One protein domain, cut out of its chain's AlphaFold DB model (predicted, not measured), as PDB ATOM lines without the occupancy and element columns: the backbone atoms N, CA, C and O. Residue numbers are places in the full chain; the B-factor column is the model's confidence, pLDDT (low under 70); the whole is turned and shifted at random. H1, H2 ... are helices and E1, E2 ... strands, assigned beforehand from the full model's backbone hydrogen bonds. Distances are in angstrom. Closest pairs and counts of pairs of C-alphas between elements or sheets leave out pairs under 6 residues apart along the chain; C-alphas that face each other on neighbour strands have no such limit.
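This is residues 240 to 292 of the 446 residues of the protein "Phage tail collar domain" of Candidatus Termititenax persephonae (UniProt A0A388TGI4). What is its shape? A small sheet, E1, E2, E3 in order, mixed, leads into helix H1, whose residues 286 to 291 stick out, as does loop 267 to 272. What builds it? The 53 printed residues hold E1, E2, E3, H1 along the chain, class mixed. The whole is loose, radius of gyration of the C-alphas 13.9 A, spanning 46 by 24 by 13 A.

Where are the strands? E2, residues 256 to 262, spans 19.2 A; E1, residues 246 to 249, 10.1 A from (117.534, 153.173, 180.366); E3, residues 275 to 277, 6.6 A. And the helix? H1, residues 279 to 291, spans 18.5 A, ending at C-alpha 291 (142.623, 148.425, 161.898).

How does E2 pair? Residues 256 to 259 pair with E1, an antiparallel hairpin at 141 degrees; N 257 and O 248 are 2.8 A apart, within hydrogen-bond range. Residues 260 to 262 pair with E3, parallel at 38 degrees; N 262 and O 276, 2.9 A, are within range. And H1? It is not on the sheet, with 3 pairs of C-alphas within 10 A; 5 of 9 O i to N i+4 pairs are within range.

How large? The farthest C-alphas, Gly 254 and Ser 292, are 45.9 A apart; the printed part has no cut. What is long or uncertain? The E2 to E3 link is long, 12 residues; pLDDT is under 70 at residues 240 to 241, 254 to 255 and 290 to 291.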
ATOM      1  N   ALA A 240     110.396 149.753 189.341       64.38
ATOM      2  CA  ALA A 240     111.785 149.972 189.747       64.38
ATOM      3  C   ALA A 240     112.782 149.305 188.776       64.38
ATOM      4  O   ALA A 240     112.929 148.082 188.741       64.38
ATOM      5  N   GLY A 241     113.459 150.125 187.968       66.75
ATOM      6  CA  GLY A 241     114.348 149.657 186.909       66.75
ATOM      7  C   GLY A 241     115.640 149.032 187.439       66.75
ATOM      8  O   GLY A 241     116.239 149.512 188.400       66.75
ATOM      9  N   THR A 242     116.115 147.979 186.768       74.19
ATOM     10  CA  THR A 242     117.439 147.398 187.034       74.19
ATOM     11  C   THR A 242     118.537 148.431 186.777       74.19
ATOM     12  O   THR A 242     118.552 149.076 185.726       74.19
ATOM     13  N   ALA A 243     119.478 148.568 187.714       75.62
ATOM     14  CA  ALA A 243     120.584 149.515 187.599       75.62
ATOM     15  C   ALA A 243     121.363 149.320 186.283       75.62
ATOM     16  O   ALA A 243     121.820 148.222 185.974       75.62
ATOM     17  N   GLY A 244     121.509 150.401 185.512       70.88
ATOM     18  CA  GLY A 244     122.170 150.401 184.202       70.88
ATOM     19  C   GLY A 244     121.232 150.309 182.992       70.88
ATOM     20  O   GLY A 244     121.669 150.649 181.893       70.88
ATOM     21  N   ASN A 245     119.959 149.933 183.163       79.25
ATOM     22  CA  ASN A 245     118.957 150.045 182.097       79.25
ATOM     23  C   ASN A 245     118.494 151.500 181.921       79.25
ATOM     24  O   ASN A 245     118.453 152.274 182.877       79.25
ATOM     25  N   ILE A 246     118.103 151.858 180.697       79.56
ATOM     26  CA  ILE A 246     117.534 153.173 180.366       79.56
ATOM     27  C   ILE A 246     116.017 153.024 180.208       79.56
ATOM     28  O   ILE A 246     115.558 152.125 179.503       79.56
ATOM     29  N   VAL A 247     115.238 153.896 180.854       82.19
ATOM     30  CA  VAL A 247     113.779 153.972 180.662       82.19
ATOM     31  C   VAL A 247     113.494 154.589 179.293       82.19
ATOM     32  O   VAL A 247     114.043 155.639 178.963       82.19
ATOM     33  N   ALA A 248     112.641 153.948 178.498       74.75
ATOM     34  CA  ALA A 248     112.294 154.385 177.148       74.75
ATOM     35  C   ALA A 248     110.776 154.376 176.929       74.75
ATOM     36  O   ALA A 248     110.045 153.618 177.564       74.75
ATOM     37  N   TYR A 249     110.287 155.198 176.001       74.19
ATOM     38  CA  TYR A 249     108.885 155.151 175.583       74.19
ATOM     39  C   TYR A 249     108.602 153.840 174.833       74.19
ATOM     40  O   TYR A 249     109.314 153.514 173.887       74.19
ATOM     41  N   SER A 250     107.570 153.086 175.231       71.31
ATOM     42  CA  SER A 250     107.307 151.749 174.667       71.31
ATOM     43  C   SER A 250     106.500 151.757 173.360       71.31
ATOM     44  O   SER A 250     106.039 150.705 172.925       71.31
ATOM     45  N   GLY A 251     106.231 152.932 172.783       74.25
ATOM     46  CA  GLY A 251     105.268 153.106 171.687       74.25
ATOM     47  C   GLY A 251     103.810 153.277 172.144       74.25
ATOM     48  O   GLY A 251     103.003 153.791 171.372       74.25
ATOM     49  N   THR A 252     103.485 152.935 173.397       77.56
ATOM     50  CA  THR A 252     102.121 152.969 173.952       77.56
ATOM     51  C   THR A 252     101.973 154.077 174.994       77.56
ATOM     52  O   THR A 252     102.749 154.159 175.946       77.56
ATOM     53  N   ALA A 253     100.942 154.914 174.856       72.12
ATOM     54  CA  ALA A 253     100.646 155.967 175.824       72.12
ATOM     55  C   ALA A 253     100.372 155.378 177.223       72.12
ATOM     56  O   ALA A 253      99.562 154.467 177.373       72.12
ATOM     57  N   GLY A 254     101.052 155.902 178.247       68.75
ATOM     58  CA  GLY A 254     100.946 155.400 179.623       68.75
ATOM     59  C   GLY A 254     101.771 154.141 179.926       68.75
ATOM     60  O   GLY A 254     101.617 153.578 181.005       68.75
ATOM     61  N   THR A 255     102.647 153.692 179.020       68.69
ATOM     62  CA  THR A 255     103.570 152.569 179.256       68.69
ATOM     63  C   THR A 255     105.018 152.976 178.970       68.69
ATOM     64  O   THR A 255     105.312 153.681 178.003       68.69
ATOM     65  N   VAL A 256     105.938 152.517 179.821       72.31
ATOM     66  CA  VAL A 256     107.386 152.656 179.627       72.31
ATOM     67  C   VAL A 256     108.028 151.283 179.445       72.31
ATOM     68  O   VAL A 256     107.657 150.312 180.099       72.31
ATOM     69  N   GLY A 257     108.984 151.204 178.526       76.12
ATOM     70  CA  GLY A 257     109.866 150.058 178.347       76.12
ATOM     71  C   GLY A 257     111.231 150.308 178.987       76.12
ATOM     72  O   GLY A 257     111.518 151.396 179.492       76.12
ATOM     73  N   THR A 258     112.108 149.309 178.915       82.56
ATOM     74  CA  THR A 258     113.524 149.476 179.262       82.56
ATOM     75  C   THR A 258     114.415 149.033 178.111       82.56
ATOM     76  O   THR A 258     114.119 148.057 177.422       82.56
ATOM     77  N   LEU A 259     115.509 149.761 177.909       84.06
ATOM     78  CA  LEU A 259     116.576 149.416 176.979       84.06
ATOM     79  C   LEU A 259     117.781 148.942 177.786       84.06
ATOM     80  O   LEU A 259     118.305 149.675 178.633       84.06
ATOM     81  N   THR A 260     118.214 147.703 177.544       86.56
ATOM     82  CA  THR A 260     119.362 147.124 178.249       86.56
ATOM     83  C   THR A 260     120.655 147.733 177.717       86.56
ATOM     84  O   THR A 260     120.935 147.660 176.516       86.56
ATOM     85  N   LYS A 261     121.474 148.299 178.610       89.75
ATOM     86  CA  LYS A 261     122.817 148.779 178.267       89.75
ATOM     87  C   LYS A 261     123.764 147.584 178.118       89.75
ATOM     88  O   LYS A 261     123.862 146.762 179.025       89.75
ATOM     89  N   VAL A 262     124.449 147.467 176.979       88.94
ATOM     90  CA  VAL A 262     125.294 146.305 176.637       88.94
ATOM     91  C   VAL A 262     126.719 146.702 176.265       88.94
ATOM     92  O   VAL A 262     126.958 147.743 175.665       88.94
ATOM     93  N   THR A 263     127.691 145.861 176.609       91.06
ATOM     94  CA  THR A 263     129.131 146.108 176.403       91.06
ATOM     95  C   THR A 263     129.658 145.660 175.036       91.06
ATOM     96  O   THR A 263     130.866 145.648 174.822       91.06
ATOM     97  N   THR A 264     128.776 145.306 174.098       87.81
ATOM     98  CA  THR A 264     129.124 144.861 172.741       87.81
ATOM     99  C   THR A 264     128.151 145.428 171.706       87.81
ATOM    100  O   THR A 264     126.986 145.686 172.006       87.81
ATOM    101  N   ILE A 265     128.622 145.599 170.468       89.31
ATOM    102  CA  ILE A 265     127.768 145.876 169.306       89.31
ATOM    103  C   ILE A 265     127.399 144.553 168.628       89.31
ATOM    104  O   ILE A 265     128.260 143.715 168.368       89.31
ATOM    105  N   SER A 266     126.113 144.375 168.313       87.12
ATOM    106  CA  SER A 266     125.639 143.220 167.547       87.12
ATOM    107  C   SER A 266     126.185 143.200 166.117       87.12
ATOM    108  O   SER A 266     126.128 144.202 165.393       87.12
ATOM    109  N   ALA A 267     126.586 142.008 165.671       83.06
ATOM    110  CA  ALA A 267     126.869 141.720 164.270       83.06
ATOM    111  C   ALA A 267     125.665 142.037 163.355       83.06
ATOM    112  O   ALA A 267     124.510 142.104 163.794       83.06
ATOM    113  N   ALA A 268     125.934 142.225 162.059       76.81
ATOM    114  CA  ALA A 268     124.881 142.358 161.055       76.81
ATOM    115  C   ALA A 268     123.969 141.114 161.077       76.81
ATOM    116  O   ALA A 268     124.459 139.991 161.135       76.81
ATOM    117  N   GLY A 269     122.650 141.324 161.081       80.25
ATOM    118  CA  GLY A 269     121.651 140.261 161.270       80.25
ATOM    119  C   GLY A 269     121.235 139.994 162.727       80.25
ATOM    120  O   GLY A 269     120.214 139.353 162.940       80.25
ATOM    121  N   SER A 270     121.945 140.521 163.734       83.69
ATOM    122  CA  SER A 270     121.582 140.382 165.165       83.69
ATOM    123  C   SER A 270     121.354 141.724 165.876       83.69
ATOM    124  O   SER A 270     121.404 141.813 167.107       83.69
ATOM    125  N   ARG A 271     121.148 142.794 165.102       85.31
ATOM    126  CA  ARG A 271     120.817 144.137 165.601       85.31
ATOM    127  C   ARG A 271     119.349 144.180 166.030       85.31
ATOM    128  O   ARG A 271     118.503 143.613 165.349       85.31
ATOM    129  N   MET A 272     119.072 144.829 167.158       82.69
ATOM    130  CA  MET A 272     117.734 144.969 167.735       82.69
ATOM    131  C   MET A 272     117.648 146.298 168.479       82.69
ATOM    132  O   MET A 272     118.574 146.634 169.219       82.69
ATOM    133  N   ASP A 273     116.514 146.984 168.374       83.31
ATOM    134  CA  ASP A 273     116.311 148.303 168.991       83.31
ATOM    135  C   ASP A 273     116.056 148.232 170.513       83.31
ATOM    136  O   ASP A 273     115.900 149.250 171.173       83.31
ATOM    137  N   SER A 274     116.052 147.024 171.091       84.31
ATOM    138  CA  SER A 274     115.875 146.747 172.526       84.31
ATOM    139  C   SER A 274     117.152 146.887 173.372       84.31
ATOM    140  O   SER A 274     117.125 146.652 174.584       84.31
ATOM    141  N   LYS A 275     118.290 147.240 172.758       86.81
ATOM    142  CA  LYS A 275     119.610 147.308 173.407       86.81
ATOM    143  C   LYS A 275     120.376 148.562 172.989       86.81
ATOM    144  O   LYS A 275     120.420 148.890 171.809       86.81
ATOM    145  N   ILE A 276     121.053 149.202 173.944       89.38
ATOM    146  CA  ILE A 276     121.950 150.343 173.690       89.38
ATOM    147  C   ILE A 276     123.398 149.931 174.009       89.38
ATOM    148  O   ILE A 276     123.663 149.516 175.141       89.38
ATOM    149  N   PRO A 277     124.354 150.032 173.065       90.75
ATOM    150  CA  PRO A 277     125.763 149.770 173.348       90.75
ATOM    151  C   PRO A 277     126.368 150.843 174.268       90.75
ATOM    152  O   PRO A 277     125.952 152.000 174.255       90.75
ATOM    153  N   THR A 278     127.381 150.485 175.059       90.62
ATOM    154  CA  THR A 278     128.200 151.474 175.773       90.62
ATOM    155  C   THR A 278     129.046 152.295 174.799       90.62
ATOM    156  O   THR A 278     129.446 151.804 173.747       90.62
ATOM    157  N   GLU A 279     129.402 153.521 175.183       91.44
ATOM    158  CA  GLU A 279     130.348 154.370 174.437       91.44
ATOM    159  C   GLU A 279     131.665 153.635 174.145       91.44
ATOM    160  O   GLU A 279     132.163 153.684 173.023       91.44
ATOM    161  N   LYS A 280     132.173 152.850 175.111       90.56
ATOM    162  CA  LYS A 280     133.339 151.981 174.899       90.56
ATOM    163  C   LYS A 280     133.093 150.939 173.802       90.56
ATOM    164  O   LYS A 280     133.948 150.762 172.949       90.56
ATOM    165  N   ALA A 281     131.933 150.278 173.780       89.69
ATOM    166  CA  ALA A 281     131.603 149.298 172.743       89.69
ATOM    167  C   ALA A 281     131.474 149.925 171.340       89.69
ATOM    168  O   ALA A 281     131.708 149.240 170.346       89.69
ATOM    169  N   VAL A 282     131.121 151.214 171.261       90.69
ATOM    170  CA  VAL A 282     131.131 151.997 170.014       90.69
ATOM    171  C   VAL A 282     132.563 152.346 169.595       90.69
ATOM    172  O   VAL A 282     132.917 152.105 168.441       90.69
ATOM    173  N   GLY A 283     133.400 152.836 170.518       87.12
ATOM    174  CA  GLY A 283     134.823 153.104 170.265       87.12
ATOM    175  C   GLY A 283     135.584 151.853 169.816       87.12
ATOM    176  O   GLY A 283     136.145 151.831 168.725       87.12
ATOM    177  N   ASP A 284     135.466 150.762 170.578       86.94
ATOM    178  CA  ASP A 284     136.095 149.462 170.302       86.94
ATOM    179  C   ASP A 284     135.732 148.881 168.920       86.94
ATOM    180  O   ASP A 284     136.423 147.993 168.423       86.94
ATOM    181  N   GLU A 285     134.616 149.283 168.305       86.44
ATOM    182  CA  GLU A 285     134.210 148.860 166.954       86.44
ATOM    183  C   GLU A 285     134.622 149.868 165.869       86.44
ATOM    184  O   GLU A 285     134.909 149.468 164.739       86.44
ATOM    185  N   LEU A 286     134.714 151.157 166.209       83.94
ATOM    186  CA  LEU A 286     135.244 152.196 165.329       83.94
ATOM    187  C   LEU A 286     136.756 152.026 165.114       83.94
ATOM    188  O   LEU A 286     137.215 152.054 163.972       83.94
ATOM    189  N   ASP A 287     137.510 151.728 166.172       80.88
ATOM    190  CA  ASP A 287     138.960 151.493 166.115       80.88
ATOM    191  C   ASP A 287     139.310 150.300 165.204       80.88
ATOM    192  O   ASP A 287     140.280 150.332 164.439       80.88
ATOM    193  N   LYS A 288     138.453 149.266 165.168       77.81
ATOM    194  CA  LYS A 288     138.587 148.138 164.226       77.81
ATOM    195  C   LYS A 288     138.468 148.564 162.760       77.81
ATOM    196  O   LYS A 288     138.996 147.872 161.890       77.81
ATOM    197  N   LYS A 289     137.804 149.683 162.446       72.88
ATOM    198  CA  LYS A 289     137.763 150.214 161.071       72.88
ATOM    199  C   LYS A 289     139.096 150.842 160.676       72.88
ATOM    200  O   LYS A 289     139.557 150.561 159.573       72.88
ATOM    201  N   GLN A 290     139.779 151.548 161.577       65.62
ATOM    202  CA  GLN A 290     141.175 151.954 161.357       65.62
ATOM    203  C   GLN A 290     142.101 150.730 161.216       65.62
ATOM    204  O   GLN A 290     142.966 150.696 160.339       65.62
ATOM    205  N   ALA A 291     141.876 149.678 162.009       64.12
ATOM    206  CA  ALA A 291     142.623 148.425 161.898       64.12
ATOM    207  C   ALA A 291     142.378 147.665 160.574       64.12
ATOM    208  O   ALA A 291     143.219 146.851 160.197       64.12
ATOM    209  N   SER A 292     141.285 147.939 159.850       70.12
ATOM    210  CA  SER A 292     140.892 147.191 158.641       70.12
ATOM    211  C   SER A 292     141.710 147.490 157.376       70.12
ATOM    212  O   SER A 292     141.659 146.707 156.430       70.12
TER     213      SER A 292